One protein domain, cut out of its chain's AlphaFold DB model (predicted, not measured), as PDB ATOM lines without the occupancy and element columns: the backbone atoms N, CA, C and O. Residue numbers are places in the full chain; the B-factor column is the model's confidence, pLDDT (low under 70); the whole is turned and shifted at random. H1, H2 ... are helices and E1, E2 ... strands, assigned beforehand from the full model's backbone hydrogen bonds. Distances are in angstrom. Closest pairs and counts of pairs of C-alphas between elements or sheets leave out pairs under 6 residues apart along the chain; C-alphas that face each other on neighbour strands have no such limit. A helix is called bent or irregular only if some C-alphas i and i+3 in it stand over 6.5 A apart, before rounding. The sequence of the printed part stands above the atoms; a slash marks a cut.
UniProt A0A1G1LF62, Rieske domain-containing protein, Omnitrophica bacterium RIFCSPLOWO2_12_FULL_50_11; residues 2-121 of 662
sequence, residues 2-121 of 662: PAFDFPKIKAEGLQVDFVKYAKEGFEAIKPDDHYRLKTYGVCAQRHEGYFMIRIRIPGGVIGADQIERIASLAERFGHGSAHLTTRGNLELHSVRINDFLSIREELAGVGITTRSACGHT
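AT A GLANCE: This is residues 2 to 121 of the 662 residues of the protein "Rieske domain-containing protein" of Omnitrophica bacterium RIFCSPLOWO2_12_FULL_50_11 (UniProt A0A1G1LF62). A twisted sheet of four strands has two helices, H4 and H5, packed side by side over one face, with no named helix over the other. H3 sits beside the edge strand E1, with H1 beyond it at one end of the long axis; H2 packs on residues 97 to 101 of H5, and E3 lies at the other end of the long axis. The printed part has 120 residues, with five named helices and five named strands in the order H1 H2 H3 E1 E2 E3 H4 E4 E5 H5; the sheet runs E1 E2 E5 E4, antiparallel throughout, and the class is mixed, helices and strands. The whole is compact, with a radius of gyration of the C-alphas of 14.0 A and spans of 41 by 28 by 25 A.

HOW THE PARTS SIT: The inner strands E2, residues 50 to 55, and E5, residues 90 to 96, are antiparallel at 153 degrees, with N 53 and O 92 within hydrogen-bond range at 2.8 A. Edge strand E1, residues 42 to 44, forms a hairpin with E2, with N 43 and O 52 2.9 A apart. Edge strand E4, residues 81 to 84, forms a hairpin with E5, with N 83 and O 91 2.9 A apart. H4, residues 64 to 77, lies over E5 at a height over the sheet of 9.8 A and runs along the strands, at 14 degrees to E5 on the local plane; 2 of its C-alphas fall on E4, which it only just fails to lie over. H5, residues 97 to 108, is on the same face, making two layers, helices on one face of a sheet; it lies only just over E2, where 3 of its C-alphas fall. H4 and H5 touch, closest at the C-alphas of Leu 73 and Ile 103, 6.7 A, and run opposite ways at a shallow tilt of 12 degrees. H2, residues 18 to 24, touches residues 97 to 101 of H5 alone, closest at the C-alphas of Ala 22 and Asn 98, 3.9 A. H3, residues 33 to 38, stands at the sheet's level; its closest C-alpha to E1 is Leu 37, 6.7 A from that of Cys 43. H1, residues 6 to 12, is close to H3 but not clearly touching, the C-alphas of Ile 9 and Arg 36 being 8.0 A apart. E3, residues 61 to 63, pairs with no named strand. Every O i to N i+4 pair is within hydrogen-bond range in H1, H2 and H4, against 1 of 2 in H3 and 6 of 8 in H5.

IN THESE COORDINATES: E5 is 17.1 A from first to last C-alpha, E2 16.1 A, H4 19.8 A and H5 17.3 A. H5 is irregular, with C-alphas 98 and 101 7.0 A apart. H1 begins at C-alpha 6, (269.776, 181.370, 330.308), and H5 ends at C-alpha 108, (253.316, 168.880, 310.840).

THE WHOLE: The C-alphas of Lys 8 and Ala 64 are the two farthest apart, 42.0 A. The printed part has no cut, and no link is long. Residues 109 to 121 hold no named element. Mean pLDDT of the printed part is 95.2; residue 2 alone is under 70.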
ATOM      1  N   PRO A   2     263.608 175.672 339.276       49.16
ATOM      2  CA  PRO A   2     264.976 176.154 339.425       49.16
ATOM      3  C   PRO A   2     265.169 177.456 338.638       49.16
ATOM      4  O   PRO A   2     264.505 177.693 337.623       49.16
ATOM      5  N   ALA A   3     266.050 178.324 339.128       75.38
ATOM      6  CA  ALA A   3     266.488 179.482 338.366       75.38
ATOM      7  C   ALA A   3     267.323 178.985 337.177       75.38
ATOM      8  O   ALA A   3     268.323 178.301 337.373       75.38
ATOM      9  N   PHE A   4     266.889 179.283 335.953       87.38
ATOM     10  CA  PHE A   4     267.632 178.912 334.750       87.38
ATOM     11  C   PHE A   4     268.775 179.898 334.511       87.38
ATOM     12  O   PHE A   4     268.545 181.110 334.470       87.38
ATOM     13  N   ASP A   5     269.974 179.381 334.261       90.25
ATOM     14  CA  ASP A   5     271.077 180.157 333.696       90.25
ATOM     15  C   ASP A   5     270.886 180.257 332.175       90.25
ATOM     16  O   ASP A   5     271.371 179.435 331.397       90.25
ATOM     17  N   PHE A   6     270.088 181.236 331.732       91.56
ATOM     18  CA  PHE A   6     269.776 181.370 330.308       91.56
ATOM     19  C   PHE A   6     271.015 181.580 329.431       91.56
ATOM     20  O   PHE A   6     271.063 180.922 328.390       91.56
ATOM     21  N   PRO A   7     271.983 182.461 329.774       90.69
ATOM     22  CA  PRO A   7     273.201 182.621 328.981       90.69
ATOM     23  C   PRO A   7     273.934 181.300 328.744       90.69
ATOM     24  O   PRO A   7     274.230 180.981 327.592       90.69
ATOM     25  N   LYS A   8     274.138 180.499 329.798       93.50
ATOM     26  CA  LYS A   8     274.763 179.176 329.689       93.50
ATOM     27  C   LYS A   8     273.960 178.250 328.771       93.50
ATOM     28  O   LYS A   8     274.499 177.745 327.789       93.50
ATOM     29  N   ILE A   9     272.664 178.067 329.038       94.12
ATOM     30  CA  ILE A   9     271.825 177.119 328.282       94.12
ATOM     31  C   ILE A   9     271.749 177.499 326.796       94.12
ATOM     32  O   ILE A   9     271.767 176.633 325.924       94.12
ATOM     33  N   LYS A  10     271.667 178.798 326.490       93.31
ATOM     34  CA  LYS A  10     271.660 179.306 325.111       93.31
ATOM     35  C   LYS A  10     272.992 179.066 324.403       93.31
ATOM     36  O   LYS A  10     272.964 178.724 323.225       93.31
ATOM     37  N   ALA A  11     274.121 179.225 325.100       92.56
ATOM     38  CA  ALA A  11     275.453 178.967 324.552       92.56
ATOM     39  C   ALA A  11     275.685 177.475 324.255       92.56
ATOM     40  O   ALA A  11     276.291 177.145 323.241       92.56
ATOM     41  N   GLU A  12     275.145 176.578 325.084       94.31
ATOM     42  CA  GLU A  12     275.150 175.123 324.844       94.31
ATOM     43  C   GLU A  12     274.238 174.691 323.680       94.31
ATOM     44  O   GLU A  12     274.344 173.572 323.182       94.31
ATOM     45  N   GLY A  13     273.323 175.564 323.254       93.81
ATOM     46  CA  GLY A  13     272.343 175.293 322.211       93.81
ATOM     47  C   GLY A  13     270.973 174.870 322.748       93.81
ATOM     48  O   GLY A  13     270.802 174.407 323.876       93.81
ATOM     49  N   LEU A  14     269.956 175.050 321.901       94.75
ATOM     50  CA  LEU A  14     268.540 174.849 322.237       94.75
ATOM     51  C   LEU A  14     267.959 173.553 321.651       94.75
ATOM     52  O   LEU A  14     266.743 173.398 321.594       94.75
ATOM     53  N   GLN A  15     268.807 172.638 321.182       93.25
ATOM     54  CA  GLN A  15     268.364 171.365 320.610       93.25
ATOM     55  C   GLN A  15     267.855 170.419 321.702       93.25
ATOM     56  O   GLN A  15     268.333 170.449 322.833       93.25
ATOM     57  N   VAL A  16     266.865 169.598 321.357       93.94
ATOM     58  CA  VAL A  16     266.245 168.633 322.271       93.94
ATOM     59  C   VAL A  16     266.190 167.269 321.600       93.94
ATOM     60  O   VAL A  16     265.717 167.153 320.468       93.94
ATOM     61  N   ASP A  17     266.628 166.236 322.315       94.81
ATOM     62  CA  ASP A  17     266.529 164.851 321.860       94.81
ATOM     63  C   ASP A  17     265.135 164.280 322.161       94.81
ATOM     64  O   ASP A  17     264.885 163.629 323.177       94.81
ATOM     65  N   PHE A  18     264.195 164.555 321.258       95.06
ATOM     66  CA  PHE A  18     262.828 164.050 321.379       95.06
ATOM     67  C   PHE A  18     262.726 162.532 321.211       95.06
ATOM     68  O   PHE A  18     261.782 161.946 321.728       95.06
ATOM     69  N   VAL A  19     263.678 161.887 320.528       96.06
ATOM     70  CA  VAL A  19     263.689 160.422 320.375       96.06
ATOM     71  C   VAL A  19     264.023 159.770 321.709       96.06
ATOM     72  O   VAL A  19     263.377 158.797 322.098       96.06
ATOM     73  N   LYS A  20     264.987 160.338 322.438       96.31
ATOM     74  CA  LYS A  20     265.289 159.926 323.806       96.31
ATOM     75  C   LYS A  20     264.076 160.099 324.717       96.31
ATOM     76  O   LYS A  20     263.682 159.145 325.379       96.31
ATOM     77  N   TYR A  21     263.440 161.273 324.721       96.31
ATOM     78  CA  TYR A  21     262.288 161.525 325.600       96.31
ATOM     79  C   TYR A  21     261.056 160.689 325.247       96.31
ATOM     80  O   TYR A  21     260.314 160.303 326.145       96.31
ATOM     81  N   ALA A  22     260.861 160.354 323.968       95.94
ATOM     82  CA  ALA A  22     259.821 159.419 323.545       95.94
ATOM     83  C   ALA A  22     259.992 158.034 324.197       95.94
ATOM     84  O   ALA A  22     259.009 157.417 324.609       95.94
ATOM     85  N   LYS A  23     261.240 157.564 324.329       96.31
ATOM     86  CA  LYS A  23     261.582 156.238 324.870       96.31
ATOM     87  C   LYS A  23     261.680 156.210 326.392       96.31
ATOM     88  O   LYS A  23     261.129 155.318 327.023       96.31
ATOM     89  N   GLU A  24     262.403 157.162 326.969       96.25
ATOM     90  CA  GLU A  24     262.779 157.158 328.389       96.25
ATOM     91  C   GLU A  24     261.831 157.995 329.266       96.25
ATOM     92  O   GLU A  24     261.841 157.869 330.486       96.25
ATOM     93  N   GLY A  25     260.980 158.830 328.662       94.50
ATOM     94  CA  GLY A  25     259.968 159.612 329.367       94.50
ATOM     95  C   GLY A  25     260.512 160.766 330.210       94.50
ATOM     96  O   GLY A  25     261.547 161.359 329.903       94.50
ATOM     97  N   PHE A  26     259.751 161.138 331.244       94.50
ATOM     98  CA  PHE A  26     259.983 162.341 332.054       94.50
ATOM     99  C   PHE A  26     261.339 162.345 332.776       94.50
ATOM    100  O   PHE A  26     262.024 163.364 332.756       94.50
ATOM    101  N   GLU A  27     261.763 161.204 333.324       93.94
ATOM    102  CA  GLU A  27     263.015 161.067 334.089       93.94
ATOM    103  C   GLU A  27     264.276 161.365 333.260       93.94
ATOM    104  O   GLU A  27     265.334 161.690 333.797       93.94
ATOM    105  N   ALA A  28     264.182 161.292 331.928       95.25
ATOM    106  CA  ALA A  28     265.291 161.620 331.040       95.25
ATOM    107  C   ALA A  28     265.512 163.131 330.848       95.25
ATOM    108  O   ALA A  28     266.553 163.519 330.299       95.25
ATOM    109  N   ILE A  29     264.552 163.972 331.255       95.44
ATOM    110  CA  ILE A  29     264.593 165.427 331.080       95.44
ATOM    111  C   ILE A  29     265.504 166.036 332.145       95.44
ATOM    112  O   ILE A  29     265.224 165.976 333.341       95.44
ATOM    113  N   LYS A  30     266.581 166.702 331.721       94.06
ATOM    114  CA  LYS A  30     267.448 167.423 332.660       94.06
ATOM    115  C   LYS A  30     266.810 168.760 333.052       94.06
ATOM    116  O   LYS A  30     266.047 169.330 332.267       94.06
ATOM    117  N   PRO A  31     267.186 169.351 334.201       93.00
ATOM    118  CA  PRO A  31     266.675 170.657 334.619       93.00
ATOM    119  C   PRO A  31     266.738 171.728 333.516       93.00
ATOM    120  O   PRO A  31     265.727 172.367 333.230       93.00
ATOM    121  N   ASP A  32     267.876 171.867 332.829       94.62
ATOM    122  CA  ASP A  32     268.077 172.857 331.758       94.62
ATOM    123  C   ASP A  32     267.194 172.592 330.518       94.62
ATOM    124  O   ASP A  32     266.806 173.523 329.800       94.62
ATOM    125  N   ASP A  33     266.785 171.341 330.294       95.44
ATOM    126  CA  ASP A  33     265.960 170.957 329.149       95.44
ATOM    127  C   ASP A  33     264.529 171.481 329.271       95.44
ATOM    128  O   ASP A  33     263.899 171.767 328.255       95.44
ATOM    129  N   HIS A  34     264.037 171.763 330.484       94.12
ATOM    130  CA  HIS A  34     262.762 172.468 330.664       94.12
ATOM    131  C   HIS A  34     262.757 173.863 330.030       94.12
ATOM    132  O   HIS A  34     261.694 174.363 329.652       94.12
ATOM    133  N   TYR A  35     263.913 174.523 329.912       94.56
ATOM    134  CA  TYR A  35     264.007 175.765 329.151       94.56
ATOM    135  C   TYR A  35     264.040 175.499 327.642       94.56
ATOM    136  O   TYR A  35     263.315 176.167 326.901       94.56
ATOM    137  N   ARG A  36     264.810 174.503 327.186       96.12
ATOM    138  CA  ARG A  36     264.895 174.133 325.763       96.12
ATOM    139  C   ARG A  36     263.530 173.722 325.207       96.12
ATOM    140  O   ARG A  36     263.093 174.268 324.196       96.12
ATOM    141  N   LEU A  37     262.795 172.884 325.936       96.88
ATOM    142  CA  LEU A  37     261.430 172.441 325.630       96.88
ATOM    143  C   LEU A  37     260.456 173.605 325.392       96.88
ATOM    144  O   LEU A  37     259.660 173.564 324.450       96.88
ATOM    145  N   LYS A  38     260.574 174.706 326.152       95.56
ATOM    146  CA  LYS A  38     259.724 175.894 325.949       95.56
ATOM    147  C   LYS A  38     259.870 176.468 324.543       95.56
ATOM    148  O   LYS A  38     258.888 176.971 324.004       95.56
ATOM    149  N   THR A  39     261.053 176.388 323.935       95.25
ATOM    150  CA  THR A  39     261.284 176.877 322.563       95.25
ATOM    151  C   THR A  39     260.585 176.022 321.500       95.25
ATOM    152  O   THR A  39     260.367 176.496 320.389       95.25
ATOM    153  N   TYR A  40     260.119 174.824 321.867       96.38
ATOM    154  CA  TYR A  40     259.290 173.935 321.046       96.38
ATOM    155  C   TYR A  40     257.806 173.958 321.434       96.38
ATOM    156  O   TYR A  40     257.040 173.105 320.991       96.38
ATOM    157  N   GLY A  41     257.387 174.918 322.264       96.75
ATOM    158  CA  GLY A  41     255.996 175.027 322.709       96.75
ATOM    159  C   GLY A  41     255.621 174.062 323.833       96.75
ATOM    160  O   GLY A  41     254.449 174.004 324.182       96.75
ATOM    161  N   VAL A  42     256.591 173.363 324.430       97.81
ATOM    162  CA  VAL A  42     256.375 172.383 325.504       97.81
ATOM    163  C   VAL A  42     256.691 173.028 326.852       97.81
ATOM    164  O   VAL A  42     257.822 173.434 327.116       97.81
ATOM    165  N   CYS A  43     255.686 173.188 327.709       96.19
ATOM    166  CA  CYS A  43     255.826 173.848 329.007       96.19
ATOM    167  C   CYS A  43     255.413 172.910 330.137       96.19
ATOM    168  O   CYS A  43     254.279 172.447 330.150       96.19
ATOM    169  N   ALA A  44     256.293 172.703 331.118       93.38
ATOM    170  CA  ALA A  44     255.947 171.958 332.326       93.38
ATOM    171  C   ALA A  44     254.748 172.595 333.050       93.38
ATOM    172  O   ALA A  44     254.696 173.823 333.238       93.38
ATOM    173  N   GLN A  45     253.799 171.751 333.442       91.19
ATOM    174  CA  GLN A  45     252.622 172.146 334.205       91.19
ATOM    175  C   GLN A  45     252.903 172.109 335.707       91.19
ATOM    176  O   GLN A  45     254.022 171.868 336.157       91.19
ATOM    177  N   ARG A  46     251.877 172.441 336.494       86.81
ATOM    178  CA  ARG A  46     251.904 172.278 337.948       86.81
ATOM    179  C   ARG A  46     252.016 170.803 338.358       86.81
ATOM    180  O   ARG A  46     252.670 170.521 339.354       86.81
ATOM    181  N   HIS A  47     251.391 169.909 337.597       85.38
ATOM    182  CA  HIS A  47     251.460 168.463 337.794       85.38
ATOM    183  C   HIS A  47     252.769 167.925 337.207       85.38
ATOM    184  O   HIS A  47     253.094 168.203 336.051       85.38
ATOM    185  N   GLU A  48     253.527 167.191 338.017       87.75
ATOM    186  CA  GLU A  48     254.796 166.583 337.614       87.75
ATOM    187  C   GLU A  48     254.587 165.549 336.499       87.75
ATOM    188  O   GLU A  48     253.537 164.915 336.425       87.75
ATOM    189  N   GLY A  49     255.543 165.426 335.575       90.00
ATOM    190  CA  GLY A  49     255.420 164.539 334.411       90.00
ATOM    191  C   GLY A  49     254.530 165.052 333.271       90.00
ATOM    192  O   GLY A  49     254.629 164.537 332.155       90.00
ATOM    193  N   TYR A  50     253.720 166.092 333.501       94.88
ATOM    194  CA  TYR A  50     252.774 166.620 332.518       94.88
ATOM    195  C   TYR A  50     253.178 167.978 331.940       94.88
ATOM    196  O   TYR A  50     253.742 168.864 332.597       94.88
ATOM    197  N   PHE A  51     252.838 168.153 330.668       97.50
ATOM    198  CA  PHE A  51     253.200 169.301 329.863       97.50
ATOM    199  C   PHE A  51     251.980 169.894 329.165       97.50
ATOM    200  O   PHE A  51     251.068 169.205 328.712       97.50
ATOM    201  N   MET A  52     252.007 171.216 329.043       97.94
ATOM    202  CA  MET A  52     251.177 171.950 328.109       97.94
ATOM    203  C   MET A  52     251.919 172.054 326.778       97.94
ATOM    204  O   MET A  52     253.091 172.451 326.753       97.94
ATOM    205  N   ILE A  53     251.225 171.738 325.688       98.50
ATOM    206  CA  ILE A  53     251.696 171.903 324.316       98.50
ATOM    207  C   ILE A  53     250.965 173.083 323.690       98.50
ATOM    208  O   ILE A  53     249.763 173.021 323.433       98.50
ATOM    209  N   ARG A  54     251.690 174.169 323.418       98.62
ATOM    210  CA  ARG A  54     251.124 175.341 322.747       98.62
ATOM    211  C   ARG A  54     251.271 175.209 321.242       98.62
ATOM    212  O   ARG A  54     252.381 175.244 320.712       98.62
ATOM    213  N   ILE A  55     250.139 175.154 320.563       98.44
ATOM    214  CA  ILE A  55     250.030 175.063 319.113       98.44
ATOM    215  C   ILE A  55     250.021 176.478 318.534       98.44
ATOM    216  O   ILE A  55     249.236 177.330 318.956       98.44
ATOM    217  N   ARG A  56     250.931 176.766 317.600       97.38
ATOM    218  CA  ARG A  56     251.058 178.092 316.986       97.38
ATOM    219  C   ARG A  56     250.085 178.211 315.815       97.38
ATOM    220  O   ARG A  56     250.221 177.471 314.850       97.38
ATOM    221  N   ILE A  57     249.166 179.177 315.884       97.62
ATOM    222  CA  ILE A  57     248.161 179.449 314.845       97.62
ATOM    223  C   ILE A  57     248.355 180.888 314.332       97.62
ATOM    224  O   ILE A  57     247.776 181.827 314.896       97.62
ATOM    225  N   PRO A  58     249.209 181.111 313.316       96.38
ATOM    226  CA  PRO A  58     249.502 182.444 312.789       96.38
ATOM    227  C   PRO A  58     248.232 183.193 312.381       96.38
ATOM    228  O   PRO A  58     247.384 182.681 311.653       96.38
ATOM    229  N   GLY A  59     248.074 184.413 312.893       96.00
ATOM    230  CA  GLY A  59     246.888 185.235 312.658       96.00
ATOM    231  C   GLY A  59     245.604 184.746 313.331       96.00
ATOM    232  O   GLY A  59     244.587 185.415 313.200       96.00
ATOM    233  N   GLY A  60     245.641 183.627 314.062       97.06
ATOM    234  CA  GLY A  60     244.456 183.022 314.666       97.06
ATOM    235  C   GLY A  60     243.504 182.393 313.648       97.06
ATOM    236  O   GLY A  60     242.338 182.218 313.967       97.06
ATOM    237  N   VAL A  61     243.963 182.083 312.434       97.69
ATOM    238  CA  VAL A  61     243.136 181.462 311.389       97.69
ATOM    239  C   VAL A  61     243.499 179.990 311.283       97.69
ATOM    240  O   VAL A  61     244.666 179.671 311.059       97.69
ATOM    241  N   ILE A  62     242.512 179.112 311.436       97.88
ATOM    242  CA  ILE A  62     242.702 177.659 311.403       97.88
ATOM    243  C   ILE A  62     241.636 176.995 310.522       97.88
ATOM    244  O   ILE A  62     240.463 177.365 310.580       97.88
ATOM    245  N   GLY A  63     242.051 176.048 309.678       98.31
ATOM    246  CA  GLY A  63     241.161 175.283 308.799       98.31
ATOM    247  C   GLY A  63     240.437 174.140 309.515       98.31
ATOM    248  O   GLY A  63     240.878 173.662 310.558       98.31
ATOM    249  N   ALA A  64     239.321 173.677 308.955       98.31
ATOM    250  CA  ALA A  64     238.546 172.564 309.509       98.31
ATOM    251  C   ALA A  64     239.349 171.255 309.654       98.31
ATOM    252  O   ALA A  64     239.226 170.568 310.665       98.31
ATOM    253  N   ASP A  65     240.210 170.934 308.687       97.94
ATOM    254  CA  ASP A  65     241.119 169.779 308.721       97.94
ATOM    255  C   ASP A  65     242.132 169.874 309.875       97.94
ATOM    256  O   ASP A  65     242.398 168.900 310.583       97.94
ATOM    257  N   GLN A  66     242.646 171.081 310.107       98.62
ATOM    258  CA  GLN A  66     243.545 171.393 311.208       98.62
ATOM    259  C   GLN A  66     242.839 171.286 312.566       98.62
ATOM    260  O   GLN A  66     243.396 170.707 313.499       98.62
ATOM    261  N   ILE A  67     241.607 171.799 312.683       98.69
ATOM    262  CA  ILE A  67     240.789 171.677 313.901       98.69
ATOM    263  C   ILE A  67     240.515 170.200 314.211       98.69
ATOM    264  O   ILE A  67     240.713 169.776 315.349       98.69
ATOM    265  N   GLU A  68     240.113 169.406 313.214       98.38
ATOM    266  CA  GLU A  68     239.857 167.968 313.374       98.38
ATOM    267  C   GLU A  68     241.110 167.234 313.869       98.38
ATOM    268  O   GLU A  68     241.051 166.442 314.815       98.38
ATOM    269  N   ARG A  69     242.279 167.549 313.290       98.62
ATOM    270  CA  ARG A  69     243.550 166.971 313.735       98.62
ATOM    271  C   ARG A  69     243.843 167.308 315.195       98.62
ATOM    272  O   ARG A  69     244.186 166.413 315.964       98.62
ATOM    273  N   ILE A  70     243.686 168.569 315.598       98.69
ATOM    274  CA  ILE A  70     243.903 168.986 316.991       98.69
ATOM    275  C   ILE A  70     242.892 168.316 317.930       98.69
ATOM    276  O   ILE A  70     243.276 167.907 319.024       98.69
ATOM    277  N   ALA A  71     241.640 168.136 317.505       98.75
ATOM    278  CA  ALA A  71     240.625 167.441 318.290       98.75
ATOM    279  C   ALA A  71     241.006 165.984 318.574       98.75
ATOM    280  O   ALA A  71     240.899 165.535 319.716       98.75
ATOM    281  N   SER A  72     241.517 165.272 317.565       98.62
ATOM    282  CA  SER A  72     242.050 163.916 317.735       98.62
ATOM    283  C   SER A  72     243.234 163.878 318.708       98.62
ATOM    284  O   SER A  72     243.296 163.003 319.571       98.62
ATOM    285  N   LEU A  73     244.156 164.840 318.612       98.62
ATOM    286  CA  LEU A  73     245.318 164.919 319.502       98.62
ATOM    287  C   LEU A  73     244.922 165.241 320.950       98.62
ATOM    288  O   LEU A  73     245.470 164.646 321.876       98.62
ATOM    289  N   ALA A  74     243.956 166.141 321.147       98.25
ATOM    290  CA  ALA A  74     243.424 166.481 322.465       98.25
ATOM    291  C   ALA A  74     242.791 165.266 323.156       98.25
ATOM    292  O   ALA A  74     243.001 165.063 324.348       98.25
ATOM    293  N   GLU A  75     242.046 164.457 322.401       97.38
ATOM    294  CA  GLU A  75     241.383 163.239 322.878       97.38
ATOM    295  C   GLU A  75     242.359 162.104 323.192       97.38
ATOM    296  O   GLU A  75     242.174 161.400 324.179       97.38
ATOM    297  N   ARG A  76     243.398 161.924 322.369       97.62
ATOM    298  CA  ARG A  76     244.349 160.810 322.509       97.62
ATOM    299  C   ARG A  76     245.455 161.068 323.524       97.62
ATOM    300  O   ARG A  76     245.895 160.130 324.179       97.62
ATOM    301  N   PHE A  77     245.948 162.302 323.596       97.31
ATOM    302  CA  PHE A  77     247.180 162.616 324.326       97.31
ATOM    303  C   PHE A  77     247.016 163.680 325.410       97.31
ATOM    304  O   PHE A  77     247.902 163.815 326.250       97.31
ATOM    305  N   GLY A  78     245.939 164.464 325.368       94.31
ATOM    306  CA  GLY A  78     245.609 165.443 326.401       94.31
ATOM    307  C   GLY A  78     244.459 164.966 327.283       94.31
ATOM    308  O   GLY A  78     244.149 163.781 327.355       94.31
ATOM    309  N   HIS A  79     243.777 165.909 327.929       90.56
ATOM    310  CA  HIS A  79     242.591 165.629 328.748       90.56
ATOM    311  C   HIS A  79     241.258 165.726 327.975       90.56
ATOM    312  O   HIS A  79     240.211 165.995 328.566       90.56
ATOM    313  N   GLY A  80     241.275 165.593 326.646       95.44
ATOM    314  CA  GLY A  80     240.064 165.640 325.820       95.44
ATOM    315  C   GLY A  80     239.560 167.035 325.434       95.44
ATOM    316  O   GLY A  80     238.526 167.125 324.777       95.44
ATOM    317  N   SER A  81     240.284 168.109 325.765       96.31
ATOM    318  CA  SER A  81     239.949 169.481 325.347       96.31
ATOM    319  C   SER A  81     241.189 170.271 324.931       96.31
ATOM    320  O   SER A  81     242.322 169.882 325.227       96.31
ATOM    321  N   ALA A  82     240.966 171.394 324.249       97.75
ATOM    322  CA  ALA A  82     241.985 172.387 323.946       97.75
ATOM    323  C   ALA A  82     241.561 173.778 324.437       97.75
ATOM    324  O   ALA A  82     240.410 174.186 324.263       97.75
ATOM    325  N   HIS A  83     242.524 174.518 324.984       98.06
ATOM    326  CA  HIS A  83     242.319 175.870 325.492       98.06
ATOM    327  C   HIS A  83     242.666 176.927 324.437       98.06
ATOM    328  O   HIS A  83     243.798 177.000 323.945       98.06
ATOM    329  N   LEU A  84     241.714 177.798 324.122       97.88
ATOM    330  CA  LEU A  84     241.855 178.942 323.238       97.88
ATOM    331  C   LEU A  84     242.471 180.134 323.977       97.88
ATOM    332  O   LEU A  84     241.976 180.621 324.991       97.88
ATOM    333  N   THR A  85     243.579 180.638 323.445       97.75
ATOM    334  CA  THR A  85     244.412 181.629 324.140       97.75
ATOM    335  C   THR A  85     244.104 183.070 323.728       97.75
ATOM    336  O   THR A  85     243.658 183.353 322.619       97.75
ATOM    337  N   THR A  86     244.516 184.036 324.555       96.25
ATOM    338  CA  THR A  86     244.434 185.485 324.257       96.25
ATOM    339  C   THR A  86     245.340 185.965 323.108       96.25
ATOM    340  O   THR A  86     245.390 187.164 322.807       96.25
ATOM    341  N   ARG A  87     246.081 185.048 322.466       96.31
ATOM    342  CA  ARG A  87     246.916 185.290 321.276       96.31
ATOM    343  C   ARG A  87     246.493 184.460 320.057       96.31
ATOM    344  O   ARG A  87     247.279 184.355 319.117       96.31
ATOM    345  N   GLY A  88     245.304 183.857 320.082       96.44
ATOM    346  CA  GLY A  88     244.749 183.090 318.961       96.44
ATOM    347  C   GLY A  88     245.339 181.687 318.763       96.44
ATOM    348  O   GLY A  88     245.006 181.025 317.788       96.44
ATOM    349  N   ASN A  89     246.198 181.223 319.673       98.06
ATOM    350  CA  ASN A  89     246.700 179.843 319.706       98.06
ATOM    351  C   ASN A  89     245.726 178.894 320.412       98.06
ATOM    352  O   ASN A  89     244.878 179.362 321.172       98.06
ATOM    353  N   LEU A  90     245.968 177.589 320.258       98.38
ATOM    354  CA  LEU A  90     245.379 176.520 321.067       98.38
ATOM    355  C   LEU A  90     246.440 175.885 321.983       98.38
ATOM    356  O   LEU A  90     247.624 175.836 321.634       98.38
ATOM    357  N   GLU A  91     246.032 175.411 323.154       98.44
ATOM    358  CA  GLU A  91     246.876 174.678 324.101       98.44
ATOM    359  C   GLU A  91     246.270 173.308 324.398       98.44
ATOM    360  O   GLU A  91     245.095 173.215 324.744       98.44
ATOM    361  N   LEU A  92     247.082 172.257 324.279       98.38
ATOM    362  CA  LEU A  92     246.762 170.933 324.808       98.38
ATOM    363  C   LEU A  92     247.389 170.810 326.190       98.38
ATOM    364  O   LEU A  92     248.582 171.069 326.349       98.38
ATOM    365  N   HIS A  93     246.603 170.424 327.183       96.31
ATOM    366  CA  HIS A  93     247.057 170.230 328.555       96.31
ATOM    367  C   HIS A  93     247.080 168.742 328.917       96.31
ATOM    368  O   HIS A  93     246.405 167.933 328.282       96.31
ATOM    369  N   SER A  94     247.841 168.404 329.962       95.31
ATOM    370  CA  SER A  94     247.974 167.042 330.493       95.31
ATOM    371  C   SER A  94     248.637 166.065 329.519       95.31
ATOM    372  O   SER A  94     248.342 164.877 329.526       95.31
ATOM    373  N   VAL A  95     249.572 166.563 328.706       97.56
ATOM    374  CA  VAL A  95     250.331 165.750 327.748       97.56
ATOM    375  C   VAL A  95     251.590 165.196 328.409       97.56
ATOM    376  O   VAL A  95     252.332 165.939 329.053       97.56
ATOM    377  N   ARG A  96     251.879 163.907 328.218       97.06
ATOM    378  CA  ARG A  96     253.153 163.304 328.643       97.06
ATOM    379  C   ARG A  96     254.234 163.576 327.607       97.06
ATOM    380  O   ARG A  96     253.967 163.606 326.406       97.06
ATOM    381  N   ILE A  97     255.482 163.723 328.048       97.06
ATOM    382  CA  ILE A  97     256.582 164.011 327.116       97.06
ATOM    383  C   ILE A  97     256.784 162.902 326.071       97.06
ATOM    384  O   ILE A  97     257.144 163.214 324.936       97.06
ATOM    385  N   ASN A  98     256.496 161.642 326.424       96.75
ATOM    386  CA  ASN A  98     256.620 160.495 325.522       96.75
ATOM    387  C   ASN A  98     255.807 160.677 324.233       96.75
ATOM    388  O   ASN A  98     256.243 160.288 323.153       96.75
ATOM    389  N   ASP A  99     254.648 161.322 324.361       97.44
ATOM    390  CA  ASP A  99     253.666 161.488 323.297       97.44
ATOM    391  C   ASP A  99     253.979 162.704 322.400       97.44
ATOM    392  O   ASP A  99     253.447 162.839 321.295       97.44
ATOM    393  N   PHE A 100     254.872 163.608 322.835       97.69
ATOM    394  CA  PHE A 100     255.119 164.873 322.136       97.69
ATOM    395  C   PHE A 100     255.680 164.689 320.721       97.69
ATOM    396  O   PHE A 100     255.333 165.462 319.826       97.69
ATOM    397  N   LEU A 101     256.535 163.685 320.497       96.19
ATOM    398  CA  LEU A 101     257.104 163.443 319.170       96.19
ATOM    399  C   LEU A 101     256.003 163.104 318.153       96.19
ATOM    400  O   LEU A 101     255.953 163.731 317.094       96.19
ATOM    401  N   SER A 102     255.072 162.220 318.519       97.38
ATOM    402  CA  SER A 102     253.916 161.860 317.688       97.38
ATOM    403  C   SER A 102     252.977 163.044 317.464       97.38
ATOM    404  O   SER A 102     252.583 163.307 316.330       97.38
ATOM    405  N   ILE A 103     252.680 163.826 318.510       98.31
ATOM    406  CA  ILE A 103     251.885 165.061 318.384       98.31
ATOM    407  C   ILE A 103     252.517 166.005 317.358       98.31
ATOM    408  O   ILE A 103     251.828 166.561 316.505       98.31
ATOM    409  N   ARG A 104     253.838 166.193 317.430       97.06
ATOM    410  CA  ARG A 104     254.568 167.090 316.533       97.06
ATOM    411  C   ARG A 104     254.511 166.620 315.079       97.06
ATOM    412  O   ARG A 104     254.324 167.455 314.198       97.06
ATOM    413  N   GLU A 105     254.679 165.325 314.830       97.19
ATOM    414  CA  GLU A 105     254.599 164.733 313.487       97.19
ATOM    415  C   GLU A 105     253.192 164.870 312.893       97.19
ATOM    416  O   GLU A 105     253.034 165.298 311.750       97.19
ATOM    417  N   GLU A 106     252.162 164.601 313.692       98.31
ATOM    418  CA  GLU A 106     250.767 164.718 313.270       98.31
ATOM    419  C   GLU A 106     250.338 166.169 312.998       98.31
ATOM    420  O   GLU A 106     249.607 166.422 312.038       98.31
ATOM    421  N   LEU A 107     250.811 167.134 313.796       98.38
ATOM    422  CA  LEU A 107     250.597 168.562 313.532       98.38
ATOM    423  C   LEU A 107     251.323 169.017 312.261       98.38
ATOM    424  O   LEU A 107     250.747 169.750 311.455       98.38
ATOM    425  N   ALA A 108     252.560 168.560 312.048       97.25
ATOM    426  CA  ALA A 108     253.316 168.880 310.840       97.25
ATOM    427  C   ALA A 108     252.611 168.364 309.574       97.25
ATOM    428  O   ALA A 108     252.606 169.059 308.558       97.25
ATOM    429  N   GLY A 109     251.945 167.206 309.654       97.62
ATOM    430  CA  GLY A 109     251.148 166.634 308.561       97.62
ATOM    431  C   GLY A 109     249.975 167.504 308.088       97.62
ATOM    432  O   GLY A 109     249.498 167.312 306.974       97.62
ATOM    433  N   VAL A 110     249.538 168.480 308.891       97.31
ATOM    434  CA  VAL A 110     248.506 169.477 308.532       97.31
ATOM    435  C   VAL A 110     249.065 170.909 308.476       97.31
ATOM    436  O   VAL A 110     248.330 171.893 308.585       97.31
ATOM    437  N   GLY A 111     250.389 171.045 308.341       95.88
ATOM    438  CA  GLY A 111     251.067 172.338 308.210       95.88
ATOM    439  C   GLY A 111     251.113 173.173 309.495       95.88
ATOM    440  O   GLY A 111     251.314 174.384 309.426       95.88
ATOM    441  N   ILE A 112     250.926 172.562 310.669       96.75
ATOM    442  CA  ILE A 112     250.953 173.247 311.967       96.75
ATOM    443  C   ILE A 112     252.266 172.967 312.706       96.75
ATOM    444  O   ILE A 112     252.823 171.873 312.660       96.75
ATOM    445  N   THR A 113     252.754 173.958 313.458       95.81
ATOM    446  CA  THR A 113     253.940 173.824 314.312       95.81
ATOM    447  C   THR A 113     253.684 174.283 315.749       95.81
ATOM    448  O   THR A 113     252.839 175.135 316.020       95.81
ATOM    449  N   THR A 114     254.459 173.752 316.693       96.94
ATOM    450  CA  THR A 114     254.535 174.226 318.088       96.94
ATOM    451  C   THR A 114     255.822 175.017 318.356       96.94
ATOM    452  O   THR A 114     255.984 175.647 319.407       96.94
ATOM    453  N   ARG A 115     256.765 175.020 317.403       94.50
ATOM    454  CA  ARG A 115     258.060 175.695 317.547       94.50
ATOM    455  C   ARG A 115     257.868 177.198 317.725       94.50
ATOM    456  O   ARG A 115     257.012 177.828 317.103       94.50
ATOM    457  N   SER A 116     258.668 177.778 318.612       93.50
ATOM    458  CA  SER A 116     258.607 179.190 318.992       93.50
ATOM    459  C   SER A 116     257.223 179.635 319.502       93.50
ATOM    460  O   SER A 116     256.897 180.819 319.492       93.50
ATOM    461  N   ALA A 117     256.369 178.721 319.979       95.00
ATOM    462  CA  ALA A 117     255.113 179.102 320.631       95.00
ATOM    463  C   ALA A 117     255.338 179.623 322.068       95.00
ATOM    464  O   ALA A 117     254.586 180.475 322.564       95.00
ATOM    465  N   CYS A 118     256.410 179.152 322.716       95.44
ATOM    466  CA  CYS A 118     256.856 179.544 324.051       95.44
ATOM    467  C   CYS A 118     258.372 179.853 324.075       95.44
ATOM    468  O   CYS A 118     259.029 179.904 323.038       95.44
ATOM    469  N   GLY A 119     258.922 180.132 325.263       93.69
ATOM    470  CA  GLY A 119     260.341 180.473 325.444       93.69
ATOM    471  C   GLY A 119     260.683 181.934 325.124       93.69
ATOM    472  O   GLY A 119     259.780 182.779 325.021       93.69
ATOM    473  N   HIS A 120     261.986 182.219 325.029       95.56
ATOM    474  CA  HIS A 120     262.561 183.502 324.602       95.56
ATOM    475  C   HIS A 120     262.666 183.537 323.073       95.56
ATOM    476  O   HIS A 120     263.730 183.350 322.496       95.56
ATOM    477  N   THR A 121     261.509 183.678 322.437       95.56
ATOM    478  CA  THR A 121     261.311 183.536 320.991       95.56
ATOM    479  C   THR A 121     260.296 184.572 320.501       95.56
ATOM    480  O   THR A 121     259.625 185.234 321.309       95.56
TER     481      THR A 121